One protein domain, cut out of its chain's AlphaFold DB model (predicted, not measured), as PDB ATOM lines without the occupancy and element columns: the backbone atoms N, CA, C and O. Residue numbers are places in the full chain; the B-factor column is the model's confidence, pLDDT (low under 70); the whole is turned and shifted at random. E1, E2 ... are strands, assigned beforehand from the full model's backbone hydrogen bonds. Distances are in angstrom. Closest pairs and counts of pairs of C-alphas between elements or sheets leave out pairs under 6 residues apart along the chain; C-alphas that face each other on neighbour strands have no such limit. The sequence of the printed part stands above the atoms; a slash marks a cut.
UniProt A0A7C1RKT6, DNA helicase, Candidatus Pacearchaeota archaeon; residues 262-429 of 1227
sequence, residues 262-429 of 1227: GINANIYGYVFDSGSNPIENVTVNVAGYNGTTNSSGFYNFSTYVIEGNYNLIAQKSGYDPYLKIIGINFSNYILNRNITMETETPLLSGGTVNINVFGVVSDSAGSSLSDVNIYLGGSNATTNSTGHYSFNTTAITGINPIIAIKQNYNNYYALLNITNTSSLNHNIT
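What this domain is: This is residues 262 to 429 of the 1227 residues of the protein "DNA helicase" of Candidatus Pacearchaeota archaeon (UniProt A0A7C1RKT6). Two lobes side by side make a flat whole, each lobe a small sandwich of two sheets partly face to face, with E1 to E8 in the first and E9 to E15 in the second. In each lobe a curled four-stranded sheet, E3 E2 E5 E6 or E11 E10 E13 E14, covers a strongly twisted sheet built round the long strand E1 or E9, and residues 342 to 351 arch from lobe to lobe. The printed part has 168 residues, with 15 named strands, E1 to E15 in chain order, and no named helix; the class is all strand. Both curled sheets are antiparallel, and E1 and E9 each have antiparallel and parallel neighbours. The whole is compact, with a radius of gyration of the C-alphas of 16.7 A and spans of 47 by 43 by 20 A.

How they stand to each other: Start at E1, residues 263 to 273, in a branched sheet. On one side of it find antiparallel E4, residues 298 to 305, with N 265 and O 303 2.8 A apart; on the other side, parallel E7, residues 334 to 336, with N 335 and O 266 at 2.8 A. E7 runs on into E8, residues 339 to 341, also parallel to E1, with N 341 and O 272 at 2.8 A. Next look at E3, E2, E5 and E6, residues 289 to 292, 283 to 286, 308 to 315 and 322 to 328, neighbours in that order: N 291 and O 284 are 2.9 A apart, N 285 and O 313 2.8 A, N 310 and O 326 2.8 A. E1 and E2 are near each other, with 7 pairs of C-alphas within 10 A. The closest C-alphas of E3 and E4, Gly 291 and Phe 301, are 5.3 A apart. In the second lobe, E9, residues 352 to 363, bends by 50 degrees at 355, between antiparallel E12, residues 388 to 396, N 357 to O 391 2.9 A, and parallel E15, residues 423 to 425, N 424 to O 356 2.8 A. E11, E10, E13 and E14, residues 379 to 382, 373 to 376, 398 to 405 and 412 to 418, are neighbours in that order, strand beside strand in one sheet, with N 381 to O 374 2.9 A, N 375 to O 403 2.8 A and N 400 to O 416 2.8 A. E9 and E14 are near each other, with 5 pairs within 10 A. Between the lobes, the closest C-alphas of E5 and E14, Asn 311 and Tyr 412, are 7.8 A apart.

Where its parts are: Find C-alpha 263 at (-11.478, 42.868, -27.418); from there E1 runs 31.6 A. E9 begins at (-39.309, 51.406, -60.469) and runs 32.4 A. E4, E5, E12 and E13 measure 22.8, 22.6, 23.7 and 23.0 A. E15 ends at C-alpha 425, (-28.134, 62.990, -51.634).

The domain as a whole: The farthest C-alphas, Ser 331 and Gly 351, are 49.4 A apart. The printed part has no cut, and no link is long. Mean pLDDT of the printed part is 78.8; 31 residues are under 70, among them 329 to 333 and 344 to 352.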
ATOM      1  N   GLY A 262      -8.375  46.785 -26.654       56.19
ATOM      2  CA  GLY A 262      -9.445  46.197 -27.494       56.19
ATOM      3  C   GLY A 262      -9.733  44.698 -27.253       56.19
ATOM      4  O   GLY A 262      -8.902  43.971 -26.712       56.19
ATOM      5  N   ILE A 263     -10.920  44.220 -27.659       59.88
ATOM      6  CA  ILE A 263     -11.478  42.868 -27.418       59.88
ATOM      7  C   ILE A 263     -11.544  42.066 -28.722       59.88
ATOM      8  O   ILE A 263     -12.170  42.495 -29.687       59.88
ATOM      9  N   ASN A 264     -10.991  40.849 -28.742       74.12
ATOM     10  CA  ASN A 264     -11.187  39.899 -29.845       74.12
ATOM     11  C   ASN A 264     -12.408  38.994 -29.580       74.12
ATOM     12  O   ASN A 264     -12.356  38.111 -28.723       74.12
ATOM     13  N   ALA A 265     -13.507  39.208 -30.302       75.81
ATOM     14  CA  ALA A 265     -14.773  38.500 -30.141       75.81
ATOM     15  C   ALA A 265     -15.035  37.488 -31.267       75.81
ATOM     16  O   ALA A 265     -14.852  37.795 -32.442       75.81
ATOM     17  N   ASN A 266     -15.519  36.293 -30.926       84.31
ATOM     18  CA  ASN A 266     -15.861  35.219 -31.856       84.31
ATOM     19  C   ASN A 266     -17.385  35.042 -31.986       84.31
ATOM     20  O   ASN A 266     -18.079  34.872 -30.982       84.31
ATOM     21  N   ILE A 267     -17.920  35.050 -33.208       88.56
ATOM     22  CA  ILE A 267     -19.363  35.068 -33.482       88.56
ATOM     23  C   ILE A 267     -19.717  33.921 -34.427       88.56
ATOM     24  O   ILE A 267     -19.207  33.846 -35.543       88.56
ATOM     25  N   TYR A 268     -20.637  33.054 -34.004       90.56
ATOM     26  CA  TYR A 268     -21.070  31.899 -34.792       90.56
ATOM     27  C   TYR A 268     -22.563  31.596 -34.628       90.56
ATOM     28  O   TYR A 268     -23.197  32.054 -33.679       90.56
ATOM     29  N   GLY A 269     -23.140  30.813 -35.538       90.88
ATOM     30  CA  GLY A 269     -24.544  30.398 -35.464       90.88
ATOM     31  C   GLY A 269     -25.086  29.855 -36.782       90.88
ATOM     32  O   GLY A 269     -24.322  29.606 -37.711       90.88
ATOM     33  N   TYR A 270     -26.403  29.650 -36.857       90.94
ATOM     34  CA  TYR A 270     -27.092  29.106 -38.035       90.94
ATOM     35  C   TYR A 270     -28.120  30.084 -38.612       90.94
ATOM     36  O   TYR A 270     -28.839  30.736 -37.855       90.94
ATOM     37  N   VAL A 271     -28.236  30.143 -39.940       91.94
ATOM     38  CA  VAL A 271     -29.234  30.955 -40.651       91.94
ATOM     39  C   VAL A 271     -30.275  30.068 -41.336       91.94
ATOM     40  O   VAL A 271     -29.923  29.183 -42.119       91.94
ATOM     41  N   PHE A 272     -31.553  30.337 -41.068       91.38
ATOM     42  CA  PHE A 272     -32.704  29.613 -41.615       91.38
ATOM     43  C   PHE A 272     -33.696  30.551 -42.320       91.38
ATOM     44  O   PHE A 272     -33.725  31.747 -42.033       91.38
ATOM     45  N   ASP A 273     -34.527  30.013 -43.212       85.94
ATOM     46  CA  ASP A 273     -35.714  30.709 -43.727       85.94
ATOM     47  C   ASP A 273     -36.897  30.609 -42.741       85.94
ATOM     48  O   ASP A 273     -36.838  29.893 -41.735       85.94
ATOM     49  N   SER A 274     -38.001  31.309 -43.017       81.06
ATOM     50  CA  SER A 274     -39.230  31.238 -42.204       81.06
ATOM     51  C   SER A 274     -39.863  29.834 -42.148       81.06
ATOM     52  O   SER A 274     -40.658  29.551 -41.251       81.06
ATOM     53  N   GLY A 275     -39.479  28.933 -43.057       78.50
ATOM     54  CA  GLY A 275     -39.843  27.514 -43.079       78.50
ATOM     55  C   GLY A 275     -38.874  26.597 -42.321       78.50
ATOM     56  O   GLY A 275     -39.076  25.384 -42.332       78.50
ATOM     57  N   SER A 276     -37.865  27.149 -41.633       78.44
ATOM     58  CA  SER A 276     -36.790  26.424 -40.929       78.44
ATOM     59  C   SER A 276     -35.824  25.635 -41.828       78.44
ATOM     60  O   SER A 276     -35.116  24.753 -41.337       78.44
ATOM     61  N   ASN A 277     -35.745  25.945 -43.125       86.12
ATOM     62  CA  ASN A 277     -34.721  25.375 -44.007       86.12
ATOM     63  C   ASN A 277     -33.414  26.175 -43.887       86.12
ATOM     64  O   ASN A 277     -33.466  27.406 -43.832       86.12
ATOM     65  N   PRO A 278     -32.236  25.525 -43.851       88.06
ATOM     66  CA  PRO A 278     -30.960  26.228 -43.765       88.06
ATOM     67  C   PRO A 278     -30.675  27.020 -45.045       88.06
ATOM     68  O   PRO A 278     -30.862  26.520 -46.156       88.06
ATOM     69  N   ILE A 279     -30.181  28.250 -44.890       89.19
ATOM     70  CA  ILE A 279     -29.835  29.121 -46.013       89.19
ATOM     71  C   ILE A 279     -28.309  29.177 -46.166       89.19
ATOM     72  O   ILE A 279     -27.606  29.766 -45.346       89.19
ATOM     73  N   GLU A 280     -27.794  28.603 -47.253       90.25
ATOM     74  CA  GLU A 280     -26.369  28.649 -47.630       90.25
ATOM     75  C   GLU A 280     -25.973  29.999 -48.259       90.25
ATOM     76  O   GLU A 280     -26.810  30.650 -48.886       90.25
ATOM     77  N   ASN A 281     -24.707  30.414 -48.163       88.31
ATOM     78  CA  ASN A 281     -24.162  31.640 -48.763       88.31
ATOM     79  C   ASN A 281     -24.836  32.948 -48.298       88.31
ATOM     80  O   ASN A 281     -24.965  33.898 -49.070       88.31
ATOM     81  N   VAL A 282     -25.287  33.011 -47.045       88.19
ATOM     82  CA  VAL A 282     -25.678  34.263 -46.379       88.19
ATOM     83  C   VAL A 282     -24.427  34.917 -45.813       88.19
ATOM     84  O   VAL A 282     -23.675  34.263 -45.093       88.19
ATOM     85  N   THR A 283     -24.217  36.202 -46.090       88.88
ATOM     86  CA  THR A 283     -23.117  36.974 -45.499       88.88
ATOM     87  C   THR A 283     -23.595  37.630 -44.208       88.88
ATOM     88  O   THR A 283     -24.497  38.467 -44.249       88.88
ATOM     89  N   VAL A 284     -22.984  37.279 -43.077       88.38
ATOM     90  CA  VAL A 284     -23.234  37.877 -41.755       88.38
ATOM     91  C   VAL A 284     -22.071  38.800 -41.400       88.38
ATOM     92  O   VAL A 284     -20.922  38.400 -41.558       88.38
ATOM     93  N   ASN A 285     -22.345  40.023 -40.940       86.44
ATOM     94  CA  ASN A 285     -21.341  41.056 -40.681       86.44
ATOM     95  C   ASN A 285     -21.544  41.766 -39.332       86.44
ATOM     96  O   ASN A 285     -22.676  42.087 -38.963       86.44
ATOM     97  N   VAL A 286     -20.435  42.048 -38.638       82.75
ATOM     98  CA  VAL A 286     -20.349  42.863 -37.414       82.75
ATOM     99  C   VAL A 286     -19.068  43.707 -37.469       82.75
ATOM    100  O   VAL A 286     -17.996  43.166 -37.722       82.75
ATOM    101  N   ALA A 287     -19.173  45.022 -37.233       76.81
ATOM    102  CA  ALA A 287     -18.047  45.978 -37.235       76.81
ATOM    103  C   ALA A 287     -17.141  45.912 -38.492       76.81
ATOM    104  O   ALA A 287     -15.922  46.108 -38.434       76.81
ATOM    105  N   GLY A 288     -17.735  45.565 -39.638       73.62
ATOM    106  CA  GLY A 288     -17.042  45.379 -40.909       73.62
ATOM    107  C   GLY A 288     -16.363  44.021 -41.119       73.62
ATOM    108  O   GLY A 288     -15.993  43.724 -42.255       73.62
ATOM    109  N   TYR A 289     -16.290  43.155 -40.107       83.75
ATOM    110  CA  TYR A 289     -15.860  41.757 -40.247       83.75
ATOM    111  C   TYR A 289     -17.045  40.879 -40.653       83.75
ATOM    112  O   TYR A 289     -18.170  41.118 -40.213       83.75
ATOM    113  N   ASN A 290     -16.822  39.879 -41.511       86.88
ATOM    114  CA  ASN A 290     -17.891  39.012 -42.002       86.88
ATOM    115  C   ASN A 290     -17.542  37.520 -41.989       86.88
ATOM    116  O   ASN A 290     -16.379  37.125 -41.997       86.88
ATOM    117  N   GLY A 291     -18.593  36.704 -42.000       86.62
ATOM    118  CA  GLY A 291     -18.553  35.275 -42.287       86.62
ATOM    119  C   GLY A 291     -19.691  34.902 -43.232       86.62
ATOM    120  O   GLY A 291     -20.711  35.590 -43.292       86.62
ATOM    121  N   THR A 292     -19.522  33.820 -43.990       91.19
ATOM    122  CA  THR A 292     -20.554  33.299 -44.897       91.19
ATOM    123  C   THR A 292     -21.080  31.956 -44.405       91.19
ATOM    124  O   THR A 292     -20.334  31.174 -43.813       91.19
ATOM    125  N   THR A 293     -22.373  31.694 -44.603       93.19
ATOM    126  CA  THR A 293     -22.971  30.419 -44.195       93.19
ATOM    127  C   THR A 293     -22.629  29.289 -45.162       93.19
ATOM    128  O   THR A 293     -22.659  29.465 -46.379       93.19
ATOM    129  N   ASN A 294     -22.354  28.100 -44.626       91.12
ATOM    130  CA  ASN A 294     -22.167  26.874 -45.410       91.12
ATOM    131  C   ASN A 294     -23.511  26.200 -45.777       91.12
ATOM    132  O   ASN A 294     -24.583  26.708 -45.444       91.12
ATOM    133  N   SER A 295     -23.471  25.022 -46.413       89.12
ATOM    134  CA  SER A 295     -24.659  24.250 -46.834       89.12
ATOM    135  C   SER A 295     -25.616  23.841 -45.706       89.12
ATOM    136  O   SER A 295     -26.789  23.576 -45.954       89.12
ATOM    137  N   SER A 296     -25.144  23.821 -44.455       85.62
ATOM    138  CA  SER A 296     -25.974  23.588 -43.261       85.62
ATOM    139  C   SER A 296     -26.539  24.875 -42.647       85.62
ATOM    140  O   SER A 296     -27.214  24.823 -41.623       85.62
ATOM    141  N   GLY A 297     -26.262  26.031 -43.255       86.25
ATOM    142  CA  GLY A 297     -26.632  27.350 -42.748       86.25
ATOM    143  C   GLY A 297     -25.695  27.886 -41.661       86.25
ATOM    144  O   GLY A 297     -25.974  28.949 -41.119       86.25
ATOM    145  N   PHE A 298     -24.597  27.195 -41.328       91.38
ATOM    146  CA  PHE A 298     -23.681  27.586 -40.250       91.38
ATOM    147  C   PHE A 298     -22.663  28.643 -40.693       91.38
ATOM    148  O   PHE A 298     -22.044  28.476 -41.744       91.38
ATOM    149  N   TYR A 299     -22.435  29.667 -39.868       92.81
ATOM    150  CA  TYR A 299     -21.388  30.681 -40.038       92.81
ATOM    151  C   TYR A 299     -20.526  30.830 -38.773       92.81
ATOM    152  O   TYR A 299     -20.995  30.571 -37.664       92.81
ATOM    153  N   ASN A 300     -19.274  31.270 -38.943       88.50
ATOM    154  CA  ASN A 300     -18.335  31.578 -37.859       88.50
ATOM    155  C   ASN A 300     -17.274  32.596 -38.324       88.50
ATOM    156  O   ASN A 300     -16.699  32.409 -39.397       88.50
ATOM    157  N   PHE A 301     -17.015  33.645 -37.540       87.56
ATOM    158  CA  PHE A 301     -15.934  34.612 -37.768       87.56
ATOM    159  C   PHE A 301     -15.565  35.358 -36.474       87.56
ATOM    160  O   PHE A 301     -16.368  35.434 -35.545       87.56
ATOM    161  N   SER A 302     -14.366  35.946 -36.422       82.44
ATOM    162  CA  SER A 302     -13.903  36.756 -35.285       82.44
ATOM    163  C   SER A 302     -13.718  38.231 -35.668       82.44
ATOM    164  O   SER A 302     -13.462  38.542 -36.832       82.44
ATOM    165  N   THR A 303     -13.878  39.136 -34.701       78.25
ATOM    166  CA  THR A 303     -13.795  40.596 -34.862       78.25
ATOM    167  C   THR A 303     -13.053  41.226 -33.685       78.25
ATOM    168  O   THR A 303     -13.232  40.790 -32.552       78.25
ATOM    169  N   TYR A 304     -12.253  42.263 -33.931       76.50
ATOM    170  CA  TYR A 304     -11.531  42.997 -32.887       76.50
ATOM    171  C   TYR A 304     -12.167  44.373 -32.670       76.50
ATOM    172  O   TYR A 304     -12.166  45.189 -33.591       76.50
ATOM    173  N   VAL A 305     -12.737  44.628 -31.491       70.50
ATOM    174  CA  VAL A 305     -13.534  45.832 -31.174       70.50
ATOM    175  C   VAL A 305     -13.408  46.210 -29.697       70.50
ATOM    176  O   VAL A 305     -13.099  45.357 -28.877       70.50
ATOM    177  N   ILE A 306     -13.682  47.453 -29.309       67.38
ATOM    178  CA  ILE A 306     -13.773  47.824 -27.882       67.38
ATOM    179  C   ILE A 306     -15.090  47.342 -27.249       67.38
ATOM    180  O   ILE A 306     -16.012  46.910 -27.944       67.38
ATOM    181  N   GLU A 307     -15.214  47.415 -25.926       63.41
ATOM    182  CA  GLU A 307     -16.484  47.113 -25.256       63.41
ATOM    183  C   GLU A 307     -17.604  48.045 -25.752       63.41
ATOM    184  O   GLU A 307     -17.468  49.268 -25.730       63.41
ATOM    185  N   GLY A 308     -18.718  47.474 -26.220       63.69
ATOM    186  CA  GLY A 308     -19.812  48.256 -26.786       63.69
ATOM    187  C   GLY A 308     -20.921  47.439 -27.448       63.69
ATOM    188  O   GLY A 308     -20.918  46.207 -27.467       63.69
ATOM    189  N   ASN A 309     -21.904  48.150 -28.001       69.50
ATOM    190  CA  ASN A 309     -23.012  47.562 -28.752       69.50
ATOM    191  C   ASN A 309     -22.777  47.716 -30.258       69.50
ATOM    192  O   ASN A 309     -22.504  48.814 -30.739       69.50
ATOM    193  N   TYR A 310     -22.942  46.618 -30.996       78.75
ATOM    194  CA  TYR A 310     -22.607  46.508 -32.413       78.75
ATOM    195  C   TYR A 310     -23.797  46.004 -33.235       78.75
ATOM    196  O   TYR A 310     -24.579  45.158 -32.793       78.75
ATOM    197  N   ASN A 311     -23.919  46.503 -34.465       74.12
ATOM    198  CA  ASN A 311     -24.957  46.091 -35.411       74.12
ATOM    199  C   ASN A 311     -24.551  44.800 -36.141       74.12
ATOM    200  O   ASN A 311     -23.628  44.811 -36.960       74.12
ATOM    201  N   LEU A 312     -25.274  43.707 -35.879       83.62
ATOM    202  CA  LEU A 312     -25.205  42.459 -36.637       83.62
ATOM    203  C   LEU A 312     -26.176  42.521 -37.814       83.62
ATOM    204  O   LEU A 312     -27.384  42.681 -37.627       83.62
ATOM    205  N   ILE A 313     -25.634  42.365 -39.019       80.81
ATOM    206  CA  ILE A 313     -26.385  42.400 -40.277       80.81
ATOM    207  C   ILE A 313     -26.171  41.083 -41.017       80.81
ATOM    208  O   ILE A 313     -25.028  40.687 -41.230       80.81
ATOM    209  N   ALA A 314     -27.248  40.420 -41.438       84.44
ATOM    210  CA  ALA A 314     -27.184  39.273 -42.342       84.44
ATOM    211  C   ALA A 314     -27.917  39.573 -43.652       84.44
ATOM    212  O   ALA A 314     -29.047  40.063 -43.641       84.44
ATOM    213  N   GLN A 315     -27.263  39.282 -44.776       82.44
ATOM    214  CA  GLN A 315     -27.744  39.638 -46.109       82.44
ATOM    215  C   GLN A 315     -27.532  38.512 -47.125       82.44
ATOM    216  O   GLN A 315     -26.482  37.860 -47.153       82.44
ATOM    217  N   LYS A 316     -28.532  38.310 -47.987       83.25
ATOM    218  CA  LYS A 316     -28.490  37.411 -49.144       83.25
ATOM    219  C   LYS A 316     -29.529  37.859 -50.174       83.25
ATOM    220  O   LYS A 316     -30.628  38.246 -49.802       83.25
ATOM    221  N   SER A 317     -29.198  37.776 -51.463       77.62
ATOM    222  CA  SER A 317     -30.150  38.071 -52.545       77.62
ATOM    223  C   SER A 317     -31.378  37.147 -52.480       77.62
ATOM    224  O   SER A 317     -31.227  35.942 -52.254       77.62
ATOM    225  N   GLY A 318     -32.579  37.706 -52.673       71.69
ATOM    226  CA  GLY A 318     -33.855  36.991 -52.561       71.69
ATOM    227  C   GLY A 318     -34.425  36.903 -51.139       71.69
ATOM    228  O   GLY A 318     -35.460  36.262 -50.948       71.69
ATOM    229  N   TYR A 319     -33.778  37.528 -50.148       76.88
ATOM    230  CA  TYR A 319     -34.234  37.611 -48.758       76.88
ATOM    231  C   TYR A 319     -34.134  39.047 -48.235       76.88
ATOM    232  O   TYR A 319     -33.203  39.773 -48.586       76.88
ATOM    233  N   ASP A 320     -35.057  39.432 -47.355       74.31
ATOM    234  CA  ASP A 320     -34.990  40.722 -46.667       74.31
ATOM    235  C   ASP A 320     -33.820  40.721 -45.656       74.31
ATOM    236  O   ASP A 320     -33.598  39.717 -44.966       74.31
ATOM    237  N   PRO A 321     -33.029  41.810 -45.554       73.56
ATOM    238  CA  PRO A 321     -31.868  41.855 -44.672       73.56
ATOM    239  C   PRO A 321     -32.287  41.773 -43.200       73.56
ATOM    240  O   PRO A 321     -33.192  42.474 -42.748       73.56
ATOM    241  N   TYR A 322     -31.580  40.951 -42.428       79.88
ATOM    242  CA  TYR A 322     -31.811  40.802 -40.994       79.88
ATOM    243  C   TYR A 322     -30.875  41.714 -40.198       79.88
ATOM    244  O   TYR A 322     -29.661  41.677 -40.405       79.88
ATOM    245  N   LEU A 323     -31.424  42.493 -39.259       75.06
ATOM    246  CA  LEU A 323     -30.683  43.430 -38.405       75.06
ATOM    247  C   LEU A 323     -30.931  43.131 -36.921       75.06
ATOM    248  O   LEU A 323     -32.080  43.038 -36.482       75.06
ATOM    249  N   LYS A 324     -29.859  43.049 -36.124       74.62
ATOM    250  CA  LYS A 324     -29.941  42.932 -34.661       74.62
ATOM    251  C   LYS A 324     -28.753  43.594 -33.968       74.62
ATOM    252  O   LYS A 324     -27.623  43.439 -34.406       74.62
ATOM    253  N   ILE A 325     -28.995  44.270 -32.847       73.62
ATOM    254  CA  ILE A 325     -27.925  44.814 -32.000       73.62
ATOM    255  C   ILE A 325     -27.422  43.714 -31.058       73.62
ATOM    256  O   ILE A 325     -28.218  43.002 -30.436       73.62
ATOM    257  N   ILE A 326     -26.103  43.574 -30.954       75.56
ATOM    258  CA  ILE A 326     -25.422  42.651 -30.044       75.56
ATOM    259  C   ILE A 326     -24.439  43.420 -29.154       75.56
ATOM    260  O   ILE A 326     -23.728  44.293 -29.635       75.56
ATOM    261  N   GLY A 327     -24.401  43.101 -27.861       67.44
ATOM    262  CA  GLY A 327     -23.402  43.644 -26.937       67.44
ATOM    263  C   GLY A 327     -22.161  42.758 -26.903       67.44
ATOM    264  O   GLY A 327     -22.297  41.549 -26.689       67.44
ATOM    265  N   ILE A 328     -20.989  43.356 -27.121       71.50
ATOM    266  CA  ILE A 328     -19.672  42.719 -27.007       71.50
ATOM    267  C   ILE A 328     -18.933  43.402 -25.858       71.50
ATOM    268  O   ILE A 328     -18.751  44.615 -25.871       71.50
ATOM    269  N   ASN A 329     -18.508  42.620 -24.872       62.81
ATOM    270  CA  ASN A 329     -17.696  43.084 -23.751       62.81
ATOM    271  C   ASN A 329     -16.733  41.984 -23.295       62.81
ATOM    272  O   ASN A 329     -16.802  40.853 -23.784       62.81
ATOM    273  N   PHE A 330     -15.848  42.297 -22.347       50.41
ATOM    274  CA  PHE A 330     -14.826  41.366 -21.855       50.41
ATOM    275  C   PHE A 330     -15.398  40.078 -21.236       50.41
ATOM    276  O   PHE A 330     -14.714  39.059 -21.191       50.41
ATOM    277  N   SER A 331     -16.667  40.089 -20.825       47.69
ATOM    278  CA  SER A 331     -17.365  38.927 -20.258       47.69
ATOM    279  C   SER A 331     -18.211  38.159 -21.285       47.69
ATOM    280  O   SER A 331     -18.655  37.045 -21.016       47.69
ATOM    281  N   ASN A 332     -18.458  38.734 -22.466       48.38
ATOM    282  CA  ASN A 332     -19.370  38.215 -23.485       48.38
ATOM    283  C   ASN A 332     -18.815  38.479 -24.894       48.38
ATOM    284  O   ASN A 332     -19.370  39.247 -25.683       48.38
ATOM    285  N   TYR A 333     -17.692  37.825 -25.192       66.69
ATOM    286  CA  TYR A 333     -16.966  37.945 -26.456       66.69
ATOM    287  C   TYR A 333     -17.073  36.684 -27.331       66.69
ATOM    288  O   TYR A 333     -16.636  36.707 -28.470       66.69
ATOM    289  N   ILE A 334     -17.696  35.595 -26.858       78.25
ATOM    290  CA  ILE A 334     -18.031  34.416 -27.679       78.25
ATOM    291  C   ILE A 334     -19.555  34.329 -27.823       78.25
ATOM    292  O   ILE A 334     -20.264  33.966 -26.886       78.25
ATOM    293  N   LEU A 335     -20.077  34.659 -29.004       79.19
ATOM    294  CA  LEU A 335     -21.503  34.883 -29.237       79.19
ATOM    295  C   LEU A 335     -22.104  33.842 -30.189       79.19
ATOM    296  O   LEU A 335     -21.820  33.846 -31.384       79.19
ATOM    297  N   ASN A 336     -23.018  33.014 -29.670       87.06
ATOM    298  CA  ASN A 336     -23.859  32.130 -30.484       87.06
ATOM    299  C   ASN A 336     -25.163  32.844 -30.904       87.06
ATOM    300  O   ASN A 336     -25.950  33.268 -30.043       87.06
ATOM    301  N   ARG A 337     -25.398  33.017 -32.212       86.62
ATOM    302  CA  ARG A 337     -26.539  33.760 -32.775       86.62
ATOM    303  C   ARG A 337     -27.148  33.043 -33.981       86.62
ATOM    304  O   ARG A 337     -26.633  33.105 -35.085       86.62
ATOM    305  N   ASN A 338     -28.311  32.426 -33.783       88.25
ATOM    306  CA  ASN A 338     -29.108  31.908 -34.895       88.25
ATOM    307  C   ASN A 338     -29.993  33.013 -35.490       88.25
ATOM    308  O   ASN A 338     -30.529  33.844 -34.751       88.25
ATOM    309  N   ILE A 339     -30.150  33.008 -36.813       90.69
ATOM    310  CA  ILE A 339     -30.842  34.035 -37.595       90.69
ATOM    311  C   ILE A 339     -31.949  33.379 -38.419       90.69
ATOM    312  O   ILE A 339     -31.748  32.316 -39.002       90.69
ATOM    313  N   THR A 340     -33.107  34.028 -38.503       88.81
ATOM    314  CA  THR A 340     -34.189  33.632 -39.409       88.81
ATOM    315  C   THR A 340     -34.434  34.774 -40.388       88.81
ATOM    316  O   THR A 340     -34.739  35.882 -39.953       88.81
ATOM    317  N   MET A 341     -34.256  34.521 -41.685       85.06
ATOM    318  CA  MET A 341     -34.478  35.498 -42.753       85.06
ATOM    319  C   MET A 341     -35.802  35.220 -43.464       85.06
ATOM    320  O   MET A 341     -36.160  34.068 -43.716       85.06
ATOM    321  N   GLU A 342     -36.524  36.279 -43.812       80.00
ATOM    322  CA  GLU A 342     -37.751  36.184 -44.601       80.00
ATOM    323  C   GLU A 342     -37.430  36.340 -46.091       80.00
ATOM    324  O   GLU A 342     -36.521  37.082 -46.466       80.00
ATOM    325  N   THR A 343     -38.137  35.597 -46.947       76.06
ATOM    326  CA  THR A 343     -38.012  35.750 -48.404       76.06
ATOM    327  C   THR A 343     -38.420  37.160 -48.795       76.06
ATOM    328  O   THR A 343     -39.444  37.631 -48.308       76.06
ATOM    329  N   GLU A 344     -37.648  37.782 -49.686       67.94
ATOM    330  CA  GLU A 344     -37.790  39.186 -50.082       67.94
ATOM    331  C   GLU A 344     -39.256  39.535 -50.367       67.94
ATOM    332  O   GLU A 344     -39.900  38.951 -51.248       67.94
ATOM    333  N   THR A 345     -39.808  40.441 -49.560       60.19
ATOM    334  CA  THR A 345     -41.234  40.757 -49.609       60.19
ATOM    335  C   THR A 345     -41.566  41.422 -50.954       60.19
ATOM    336  O   THR A 345     -40.990  42.468 -51.264       60.19
ATOM    337  N   PRO A 346     -42.516  40.907 -51.771       53.38
ATOM    338  CA  PRO A 346     -42.914  41.575 -53.007       53.38
ATOM    339  C   PRO A 346     -43.607  42.903 -52.673       53.38
ATOM    340  O   PRO A 346     -44.776  42.937 -52.281       53.38
ATOM    341  N   LEU A 347     -42.880  44.013 -52.790       47.12
ATOM    342  CA  LEU A 347     -43.398  45.346 -52.491       47.12
ATOM    343  C   LEU A 347     -44.483  45.743 -53.511       47.12
ATOM    344  O   LEU A 347     -44.287  45.704 -54.726       47.12
ATOM    345  N   LEU A 348     -45.655  46.109 -52.983       43.75
ATOM    346  CA  LEU A 348     -46.872  46.523 -53.690       43.75
ATOM    347  C   LEU A 348     -46.595  47.560 -54.793       43.75
ATOM    348  O   LEU A 348     -46.294  48.706 -54.485       43.75
ATOM    349  N   SER A 349     -46.774  47.161 -56.059       45.94
ATOM    350  CA  SER A 349     -47.141  47.983 -57.234       45.94
ATOM    351  C   SER A 349     -46.842  49.497 -57.159       45.94
ATOM    352  O   SER A 349     -47.740  50.326 -57.315       45.94
ATOM    353  N   GLY A 350     -45.571  49.849 -56.955       49.88
ATOM    354  CA  GLY A 350     -45.009  51.190 -57.113       49.88
ATOM    355  C   GLY A 350     -43.983  51.167 -58.245       49.88
ATOM    356  O   GLY A 350     -43.258  50.186 -58.394       49.88
ATOM    357  N   GLY A 351     -43.957  52.190 -59.100       61.56
ATOM    358  CA  GLY A 351     -43.049  52.227 -60.250       61.56
ATOM    359  C   GLY A 351     -41.579  52.097 -59.833       61.56
ATOM    360  O   GLY A 351     -41.162  52.629 -58.809       61.56
ATOM    361  N   THR A 352     -40.770  51.393 -60.626       66.81
ATOM    362  CA  THR A 352     -39.309  51.406 -60.469       66.81
ATOM    363  C   THR A 352     -38.750  52.706 -61.034       66.81
ATOM    364  O   THR A 352     -39.072  53.069 -62.169       66.81
ATOM    365  N   VAL A 353     -37.887  53.382 -60.284       74.94
ATOM    366  CA  VAL A 353     -37.216  54.614 -60.712       74.94
ATOM    367  C   VAL A 353     -35.712  54.374 -60.720       74.94
ATOM    368  O   VAL A 353     -35.151  53.819 -59.778       74.94
ATOM    369  N   ASN A 354     -35.054  54.790 -61.802       79.38
ATOM    370  CA  ASN A 354     -33.597  54.866 -61.840       79.38
ATOM    371  C   ASN A 354     -33.170  56.119 -61.083       79.38
ATOM    372  O   ASN A 354     -33.445  57.233 -61.532       79.38
ATOM    373  N   ILE A 355     -32.508  55.920 -59.950       84.12
ATOM    374  CA  ILE A 355     -32.068  56.995 -59.075       84.12
ATOM    375  C   ILE A 355     -30.556  56.938 -58.897       84.12
ATOM    376  O   ILE A 355     -29.980  55.873 -58.671       84.12
ATOM    377  N   ASN A 356     -29.911  58.098 -59.003       86.50
ATOM    378  CA  ASN A 356     -28.527  58.259 -58.580       86.50
ATOM    379  C   ASN A 356     -28.487  58.560 -57.082       86.50
ATOM    380  O   ASN A 356     -28.881  59.658 -56.679       86.50
ATOM    381  N   VAL A 357     -28.015  57.630 -56.257       87.19
ATOM    382  CA  VAL A 357     -27.779  57.903 -54.834       87.19
ATOM    383  C   VAL A 357     -26.321  58.281 -54.664       87.19
ATOM    384  O   VAL A 357     -25.432  57.531 -55.068       87.19
ATOM    385  N   PHE A 358     -26.080  59.460 -54.104       89.69
ATOM    386  CA  PHE A 358     -24.738  59.976 -53.877       89.69
ATOM    387  C   PHE A 358     -24.640  60.676 -52.526       89.69
ATOM    388  O   PHE A 358     -25.654  60.998 -51.918       89.69
ATOM    389  N   GLY A 359     -23.431  60.894 -52.034       90.00
ATOM    390  CA  GLY A 359     -23.201  61.552 -50.753       90.00
ATOM    391  C   GLY A 359     -21.766  61.377 -50.293       90.00
ATOM    392  O   GLY A 359     -20.939  60.818 -51.011       90.00
ATOM    393  N   VAL A 360     -21.462  61.862 -49.095       89.06
ATOM    394  CA  VAL A 360     -20.141  61.727 -48.470       89.06
ATOM    395  C   VAL A 360     -20.258  60.908 -47.194       89.06
ATOM    396  O   VAL A 360     -21.197  61.094 -46.417       89.06
ATOM    397  N   VAL A 361     -19.306  60.003 -46.985       90.50
ATOM    398  CA  VAL A 361     -19.146  59.254 -45.744       90.50
ATOM    399  C   VAL A 361     -18.029  59.872 -44.914       90.50
ATOM    400  O   VAL A 361     -16.924  60.069 -45.423       90.50
ATOM    401  N   SER A 362     -18.307  60.164 -43.647       88.00
ATOM    402  CA  SER A 362     -17.331  60.685 -42.685       88.00
ATOM    403  C   SER A 362     -17.333  59.889 -41.381       88.00
ATOM    404  O   SER A 362     -18.284  59.159 -41.108       88.00
ATOM    405  N   ASP A 363     -16.294  60.026 -40.564       82.62
ATOM    406  CA  ASP A 363     -16.312  59.545 -39.182       82.62
ATOM    407  C   ASP A 363     -17.024  60.534 -38.237       82.62
ATOM    408  O   ASP A 363     -17.416  61.637 -38.639       82.62
ATOM    409  N   SER A 364     -17.199  60.142 -36.971       73.69
ATOM    410  CA  SER A 364     -17.789  60.977 -35.914       73.69
ATOM    411  C   SER A 364     -16.965  62.227 -35.566       73.69
ATOM    412  O   SER A 364     -17.513  63.158 -34.974       73.69
ATOM    413  N   ALA A 365     -15.689  62.291 -35.963       70.25
ATOM    414  CA  ALA A 365     -14.834  63.474 -35.839       70.25
ATOM    415  C   ALA A 365     -14.921  64.414 -37.064       70.25
ATOM    416  O   ALA A 365     -14.390  65.525 -37.027       70.25
ATOM    417  N   GLY A 366     -15.620  64.008 -38.132       68.94
ATOM    418  CA  GLY A 366     -15.852  64.790 -39.350       68.94
ATOM    419  C   GLY A 366     -14.859  64.532 -40.491       68.94
ATOM    420  O   GLY A 366     -14.947  65.201 -41.525       68.94
ATOM    421  N   SER A 367     -13.946  63.568 -40.355       80.19
ATOM    422  CA  SER A 367     -12.977  63.198 -41.398       80.19
ATOM    423  C   SER A 367     -13.633  62.322 -42.466       80.19
ATOM    424  O   SER A 367     -14.395  61.416 -42.148       80.19
ATOM    425  N   SER A 368     -13.362  62.568 -43.752       85.31
ATOM    426  CA  SER A 368     -13.959  61.792 -44.855       85.31
ATOM    427  C   SER A 368     -13.355  60.384 -44.972       85.31
ATOM    428  O   SER A 368     -12.137  60.236 -44.941       85.31
ATOM    429  N   LEU A 369     -14.193  59.356 -45.156       85.00
ATOM    430  CA  LEU A 369     -13.790  57.943 -45.159       85.00
ATOM    431  C   LEU A 369     -13.847  57.320 -46.562       85.00
ATOM    432  O   LEU A 369     -14.928  57.171 -47.134       85.00
ATOM    433  N   SER A 370     -12.700  56.886 -47.092       85.50
ATOM    434  CA  SER A 370     -12.605  56.141 -48.361       85.50
ATOM    435  C   SER A 370     -12.915  54.651 -48.204       85.50
ATOM    436  O   SER A 370     -12.920  54.137 -47.087       85.50
ATOM    437  N   ASP A 371     -13.175  53.948 -49.308       85.44
ATOM    438  CA  ASP A 371     -13.341  52.486 -49.366       85.44
ATOM    439  C   ASP A 371     -14.453  51.926 -48.455       85.44
ATOM    440  O   ASP A 371     -14.411  50.779 -48.008       85.44
ATOM    441  N   VAL A 372     -15.467  52.740 -48.161       87.38
ATOM    442  CA  VAL A 372     -16.686  52.310 -47.470       87.38
ATOM    443  C   VAL A 372     -17.590  51.639 -48.495       87.38
ATOM    444  O   VAL A 372     -17.981  52.282 -49.470       87.38
ATOM    445  N   ASN A 373     -17.955  50.377 -48.268       87.00
ATOM    446  CA  ASN A 373     -18.907  49.670 -49.121       87.00
ATOM    447  C   ASN A 373     -20.334  50.044 -48.730       87.00
ATOM    448  O   ASN A 373     -20.749  49.816 -47.594       87.00
ATOM    449  N   ILE A 374     -21.088  50.577 -49.680       86.38
ATOM    450  CA  ILE A 374     -22.459  51.043 -49.502       86.38
ATOM    451  C   ILE A 374     -23.367  50.200 -50.380       86.38
ATOM    452  O   ILE A 374     -23.078  50.000 -51.555       86.38
ATOM    453  N   TYR A 375     -24.466  49.727 -49.809       81.50
ATOM    454  CA  TYR A 375     -25.422  48.831 -50.441       81.50
ATOM    455  C   TYR A 375     -26.818  49.442 -50.382       81.50
ATOM    456  O   TYR A 375     -27.247  49.910 -49.327       81.50
ATOM    457  N   LEU A 376     -27.534  49.414 -51.506       76.75
ATOM    458  CA  LEU A 376     -28.956  49.750 -51.583       76.75
ATOM    459  C   LEU A 376     -29.624  48.795 -52.575       76.75
ATOM    460  O   LEU A 376     -29.418  48.889 -53.790       76.75
ATOM    461  N   GLY A 377     -30.407  47.856 -52.043       68.06
ATOM    462  CA  GLY A 377     -30.927  46.725 -52.812       68.06
ATOM    463  C   GLY A 377     -29.793  45.834 -53.337       68.06
ATOM    464  O   GLY A 377     -28.876  45.489 -52.599       68.06
ATOM    465  N   GLY A 378     -29.840  45.477 -54.624       63.19
ATOM    466  CA  GLY A 378     -28.803  44.672 -55.286       63.19
ATOM    467  C   GLY A 378     -27.583  45.452 -55.799       63.19
ATOM    468  O   GLY A 378     -26.665  44.837 -56.336       63.19
ATOM    469  N   SER A 379     -27.566  46.781 -55.667       76.12
ATOM    470  CA  SER A 379     -26.478  47.633 -56.165       76.12
ATOM    471  C   SER A 379     -25.563  48.071 -55.028       76.12
ATOM    472  O   SER A 379     -26.029  48.350 -53.920       76.12
ATOM    473  N   ASN A 380     -24.266  48.179 -55.314       82.38
ATOM    474  CA  ASN A 380     -23.267  48.640 -54.362       82.38
ATOM    475  C   ASN A 380     -22.353  49.727 -54.944       82.38
ATOM    476  O   ASN A 380     -22.213  49.877 -56.157       82.38
ATOM    477  N   ALA A 381     -21.728  50.488 -54.051       85.44
ATOM    478  CA  ALA A 381     -20.689  51.452 -54.379       85.44
ATOM    479  C   ALA A 381     -19.651  51.532 -53.271       85.44
ATOM    480  O   ALA A 381     -19.950  51.284 -52.107       85.44
ATOM    481  N   THR A 382     -18.446  51.943 -53.637       88.31
ATOM    482  CA  THR A 382     -17.363  52.247 -52.703       88.31
ATOM    483  C   THR A 382     -17.105  53.744 -52.677       88.31
ATOM    484  O   THR A 382     -17.105  54.391 -53.728       88.31
ATOM    485  N   THR A 383     -16.861  54.310 -51.497       91.44
ATOM    486  CA  THR A 383     -16.449  55.716 -51.393       91.44
ATOM    487  C   THR A 383     -15.046  55.933 -51.952       91.44
ATOM    488  O   THR A 383     -14.162  55.091 -51.814       91.44
ATOM    489  N   ASN A 384     -14.826  57.086 -52.582       87.56
ATOM    490  CA  ASN A 384     -13.509  57.507 -53.060       87.56
ATOM    491  C   ASN A 384     -12.660  58.140 -51.934       87.56
ATOM    492  O   ASN A 384     -13.093  58.238 -50.786       87.56
ATOM    493  N   SER A 385     -11.462  58.635 -52.262       82.69
ATOM    494  CA  SER A 385     -10.533  59.257 -51.299       82.69
ATOM    495  C   SER A 385     -11.071  60.507 -50.586       82.69
ATOM    496  O   SER A 385     -10.525  60.899 -49.563       82.69
ATOM    497  N   THR A 386     -12.123  61.149 -51.105       82.94
ATOM    498  CA  THR A 386     -12.799  62.287 -50.456       82.94
ATOM    499  C   THR A 386     -14.061  61.854 -49.706       82.94
ATOM    500  O   THR A 386     -14.925  62.678 -49.430       82.94
ATOM    501  N   GLY A 387     -14.221  60.551 -49.455       84.38
ATOM    502  CA  GLY A 387     -15.395  59.944 -48.831       84.38
ATOM    503  C   GLY A 387     -16.661  59.972 -49.681       84.38
ATOM    504  O   GLY A 387     -17.713  59.544 -49.221       84.38
ATOM    505  N   HIS A 388     -16.598  60.457 -50.920       89.50
ATOM    506  CA  HIS A 388     -17.769  60.592 -51.770       89.50
ATOM    507  C   HIS A 388     -18.112  59.260 -52.438       89.50
ATOM    508  O   HIS A 388     -17.247  58.608 -53.027       89.50
ATOM    509  N   TYR A 389     -19.386  58.890 -52.412       92.38
ATOM    510  CA  TYR A 389     -19.936  57.784 -53.182       92.38
ATOM    511  C   TYR A 389     -21.034  58.286 -54.112       92.38
ATOM    512  O   TYR A 389     -21.714  59.269 -53.828       92.38
ATOM    513  N   SER A 390     -21.199  57.612 -55.242       86.44
ATOM    514  CA  SER A 390     -22.324  57.816 -56.149       86.44
ATOM    515  C   SER A 390     -22.530  56.548 -56.950       86.44
ATOM    516  O   SER A 390     -21.573  56.006 -57.503       86.44
ATOM    517  N   PHE A 391     -23.769  56.081 -57.026       86.69
ATOM    518  CA  PHE A 391     -24.138  54.990 -57.910       86.69
ATOM    519  C   PHE A 391     -25.578  55.125 -58.373       86.69
ATOM    520  O   PHE A 391     -26.470  55.550 -57.640       86.69
ATOM    521  N   ASN A 392     -25.792  54.716 -59.618       82.81
ATOM    522  CA  ASN A 392     -27.121  54.609 -60.184       82.81
ATOM    523  C   ASN A 392     -27.680  53.233 -59.854       82.81
ATOM    524  O   ASN A 392     -27.057  52.219 -60.163       82.81
ATOM    525  N   THR A 393     -28.867  53.204 -59.266       80.81
ATOM    526  CA  THR A 393     -29.582  51.965 -58.975       80.81
ATOM    527  C   THR A 393     -31.044  52.098 -59.372       80.81
ATOM    528  O   THR A 393     -31.626  53.186 -59.344       80.81
ATOM    529  N   THR A 394     -31.640  50.985 -59.782       77.38
ATOM    530  CA  THR A 394     -33.077  50.900 -60.018       77.38
ATOM    531  C   THR A 394     -33.728  50.514 -58.698       77.38
ATOM    532  O   THR A 394     -33.595  49.376 -58.256       77.38
ATOM    533  N   ALA A 395     -34.408  51.461 -58.055       70.69
ATOM    534  CA  ALA A 395     -35.096  51.228 -56.791       70.69
ATOM    535  C   ALA A 395     -36.608  51.406 -56.959       70.69
ATOM    536  O   ALA A 395     -37.079  52.169 -57.808       70.69
ATOM    537  N   ILE A 396     -37.390  50.679 -56.167       69.06
ATOM    538  CA  ILE A 396     -38.852  50.793 -56.177       69.06
ATOM    539  C   ILE A 396     -39.230  52.082 -55.439       69.06
ATOM    540  O   ILE A 396     -38.664  52.369 -54.382       69.06
ATOM    541  N   THR A 397     -40.173  52.872 -55.966       65.69
ATOM    542  CA  THR A 397     -40.670  54.058 -55.248       65.69
ATOM    543  C   THR A 397     -41.265  53.655 -53.902       65.69
ATOM    544  O   THR A 397     -42.218  52.876 -53.859       65.69
ATOM    545  N   GLY A 398     -40.721  54.201 -52.819       66.19
ATOM    546  CA  GLY A 398     -41.053  53.844 -51.448       66.19
ATOM    547  C   GLY A 398     -39.815  53.766 -50.559       66.19
ATOM    548  O   GLY A 398     -38.748  54.289 -50.878       66.19
ATOM    549  N   ILE A 399     -39.963  53.112 -49.412       69.12
ATOM    550  CA  ILE A 399     -38.911  53.014 -48.402       69.12
ATOM    551  C   ILE A 399     -37.949  51.876 -48.767       69.12
ATOM    552  O   ILE A 399     -38.370  50.730 -48.866       69.12
ATOM    553  N   ASN A 400     -36.664  52.190 -48.937       69.88
ATOM    554  CA  ASN A 400     -35.608  51.242 -49.290       69.88
ATOM    555  C   ASN A 400     -34.442  51.351 -48.287       69.88
ATOM    556  O   ASN A 400     -34.004  52.469 -48.001       69.88
ATOM    557  N   PRO A 401     -33.913  50.239 -47.750       73.56
ATOM    558  CA  PRO A 401     -32.777  50.274 -46.834       73.56
ATOM    559  C   PRO A 401     -31.461  50.594 -47.556       73.56
ATOM    560  O   PRO A 401     -31.175  50.038 -48.618       73.56
ATOM    561  N   ILE A 402     -30.643  51.452 -46.946       82.75
ATOM    562  CA  ILE A 402     -29.240  51.677 -47.300       82.75
ATOM    563  C   ILE A 402     -28.345  51.204 -46.152       82.75
ATOM    564  O   ILE A 402     -28.609  51.500 -44.982       82.75
ATOM    565  N   ILE A 403     -27.291  50.464 -46.486       82.38
ATOM    566  CA  ILE A 403     -26.329  49.898 -45.536       82.38
ATOM    567  C   ILE A 403     -24.931  50.367 -45.920       82.38
ATOM    568  O   ILE A 403     -24.578  50.309 -47.093       82.38
ATOM    569  N   ALA A 404     -24.121  50.784 -44.948       84.62
ATOM    570  CA  ALA A 404     -22.707  51.077 -45.167       84.62
ATOM    571  C   ALA A 404     -21.823  50.276 -44.205       84.62
ATOM    572  O   ALA A 404     -22.098  50.203 -43.006       84.62
ATOM    573  N   ILE A 405     -20.774  49.663 -44.757       84.00
ATOM    574  CA  ILE A 405     -19.888  48.723 -44.069       84.00
ATOM    575  C   ILE A 405     -18.435  49.114 -44.344       84.00
ATOM    576  O   ILE A 405     -18.004  49.195 -45.499       84.00
ATOM    577  N   LYS A 406     -17.665  49.301 -43.269       84.69
ATOM    578  CA  LYS A 406     -16.210  49.493 -43.287       84.69
ATOM    579  C   LYS A 406     -15.610  48.797 -42.064       84.69
ATOM    580  O   LYS A 406     -16.181  48.866 -40.982       84.69
ATOM    581  N   GLN A 407     -14.486  48.106 -42.243       80.19
ATOM    582  CA  GLN A 407     -13.770  47.453 -41.140       80.19
ATOM    583  C   GLN A 407     -13.338  48.463 -40.081       80.19
ATOM    584  O   GLN A 407     -12.944  49.574 -40.429       80.19
ATOM    585  N   ASN A 408     -13.397  48.053 -38.811       73.50
ATOM    586  CA  ASN A 408     -13.098  48.875 -37.631       73.50
ATOM    587  C   ASN A 408     -14.064  50.049 -37.414       73.50
ATOM    588  O   ASN A 408     -13.790  50.907 -36.583       73.50
ATOM    589  N   TYR A 409     -15.208  50.067 -38.100       78.75
ATOM    590  CA  TYR A 409     -16.300  51.008 -37.864       78.75
ATOM    591  C   TYR A 409     -17.602  50.248 -37.618       78.75
ATOM    592  O   TYR A 409     -17.816  49.146 -38.129       78.75
ATOM    593  N   ASN A 410     -18.495  50.851 -36.840       76.50
ATOM    594  CA  ASN A 410     -19.841  50.337 -36.650       76.50
ATOM    595  C   ASN A 410     -20.625  50.366 -37.969       76.50
ATOM    596  O   ASN A 410     -20.602  51.359 -38.696       76.50
ATOM    597  N   ASN A 411     -21.350  49.283 -38.269       79.75
ATOM    598  CA  ASN A 411     -22.177  49.213 -39.474       79.75
ATOM    599  C   ASN A 411     -23.306  50.245 -39.401       79.75
ATOM    600  O   ASN A 411     -24.006  50.329 -38.388       79.75
ATOM    601  N   TYR A 412     -23.534  50.972 -40.493       80.06
ATOM    602  CA  TYR A 412     -24.610  51.957 -40.593       80.06
ATOM    603  C   TYR A 412     -25.804  51.397 -41.363       80.06
ATOM    604  O   TYR A 412     -25.635  50.733 -42.387       80.06
ATOM    605  N   TYR A 413     -27.011  51.711 -40.889       78.81
ATOM    606  CA  TYR A 413     -28.277  51.334 -41.511       78.81
ATOM    607  C   TYR A 413     -29.258  52.510 -41.474       78.81
ATOM    608  O   TYR A 413     -29.481  53.100 -40.416       78.81
ATOM    609  N   ALA A 414     -29.884  52.819 -42.612       76.56
ATOM    610  CA  ALA A 414     -30.970  53.794 -42.692       76.56
ATOM    611  C   ALA A 414     -32.027  53.390 -43.726       76.56
ATOM    612  O   ALA A 414     -31.755  52.645 -44.661       76.56
ATOM    613  N   LEU A 415     -33.243  53.911 -43.571       77.62
ATOM    614  CA  LEU A 415     -34.345  53.723 -44.512       77.62
ATOM    615  C   LEU A 415     -34.524  54.990 -45.357       77.62
ATOM    616  O   LEU A 415     -34.894  56.041 -44.837       77.62
ATOM    617  N   LEU A 416     -34.275  54.890 -46.661       77.62
ATOM    618  CA  LEU A 416     -34.416  55.988 -47.613       77.62
ATOM    619  C   LEU A 416     -35.781  55.943 -48.292       77.62
ATOM    620  O   LEU A 416     -36.157  54.939 -48.889       77.62
ATOM    621  N   ASN A 417     -36.519  57.050 -48.243       77.56
ATOM    622  CA  ASN A 417     -37.786  57.172 -48.955       77.56
ATOM    623  C   ASN A 417     -37.545  57.671 -50.389       77.56
ATOM    624  O   ASN A 417     -37.336  58.863 -50.623       77.56
ATOM    625  N   ILE A 418     -37.553  56.747 -51.343       73.88
ATOM    626  CA  ILE A 418     -37.281  56.997 -52.757       73.88
ATOM    627  C   ILE A 418     -38.583  57.398 -53.451       73.88
ATOM    628  O   ILE A 418     -39.544  56.636 -53.517       73.88
ATOM    629  N   THR A 419     -38.614  58.616 -53.982       70.62
ATOM    630  CA  THR A 419     -39.738  59.152 -54.769       70.62
ATOM    631  C   THR A 419     -39.343  59.222 -56.253       70.62
ATOM    632  O   THR A 419     -38.265  58.763 -56.613       70.62
ATOM    633  N   ASN A 420     -40.183  59.773 -57.140       67.62
ATOM    634  CA  ASN A 420     -39.890  59.931 -58.584       67.62
ATOM    635  C   ASN A 420     -38.752  60.945 -58.892       67.62
ATOM    636  O   ASN A 420     -38.825  61.698 -59.864       67.62
ATOM    637  N   THR A 421     -37.713  61.020 -58.063       66.06
ATOM    638  CA  THR A 421     -36.552  61.895 -58.231       66.06
ATOM    639  C   THR A 421     -35.417  61.159 -58.944       66.06
ATOM    640  O   THR A 421     -35.182  59.975 -58.728       66.06
ATOM    641  N   SER A 422     -34.683  61.868 -59.805       71.81
ATOM    642  CA  SER A 422     -33.559  61.301 -60.566       71.81
ATOM    643  C   SER A 422     -32.288  61.117 -59.733       71.81
ATOM    644  O   SER A 422     -31.381  60.395 -60.144       71.81
ATOM    645  N   SER A 423     -32.186  61.778 -58.577       81.00
ATOM    646  CA  SER A 423     -31.032  61.665 -57.691       81.00
ATOM    647  C   SER A 423     -31.373  61.980 -56.233       81.00
ATOM    648  O   SER A 423     -32.213  62.846 -55.980       81.00
ATOM    649  N   LEU A 424     -30.695  61.327 -55.288       83.94
ATOM    650  CA  LEU A 424     -30.867  61.498 -53.845       83.94
ATOM    651  C   LEU A 424     -29.501  61.663 -53.174       83.94
ATOM    652  O   LEU A 424     -28.636  60.805 -53.324       83.94
ATOM    653  N   ASN A 425     -29.331  62.761 -52.434       87.12
ATOM    654  CA  ASN A 425     -28.134  62.990 -51.634       87.12
ATOM    655  C   ASN A 425     -28.325  62.425 -50.217       87.12
ATOM    656  O   ASN A 425     -29.274  62.829 -49.541       87.12
ATOM    657  N   HIS A 426     -27.437  61.538 -49.766       87.94
ATOM    658  CA  HIS A 426     -27.456  60.967 -48.417       87.94
ATOM    659  C   HIS A 426     -26.040  60.857 -47.846       87.94
ATOM    660  O   HIS A 426     -25.263  59.985 -48.232       87.94
ATOM    661  N   ASN A 427     -25.695  61.729 -46.904       88.88
ATOM    662  CA  ASN A 427     -24.411  61.648 -46.209       88.88
ATOM    663  C   ASN A 427     -24.493  60.635 -45.063       88.88
ATOM    664  O   ASN A 427     -25.514  60.542 -44.382       88.88
ATOM    665  N   ILE A 428     -23.412  59.889 -44.848       89.56
ATOM    666  CA  ILE A 428     -23.346  58.830 -43.836       89.56
ATOM    667  C   ILE A 428     -22.238  59.179 -42.847       89.56
ATOM    668  O   ILE A 428     -21.135  59.529 -43.250       89.56
ATOM    669  N   THR A 429     -22.512  59.052 -41.555       87.31
ATOM    670  CA  THR A 429     -21.486  59.187 -40.520       87.31
ATOM    671  C   THR A 429     -21.282  57.828 -39.864       87.31
ATOM    672  O   THR A 429     -22.239  57.250 -39.352       87.31
TER     673      THR A 429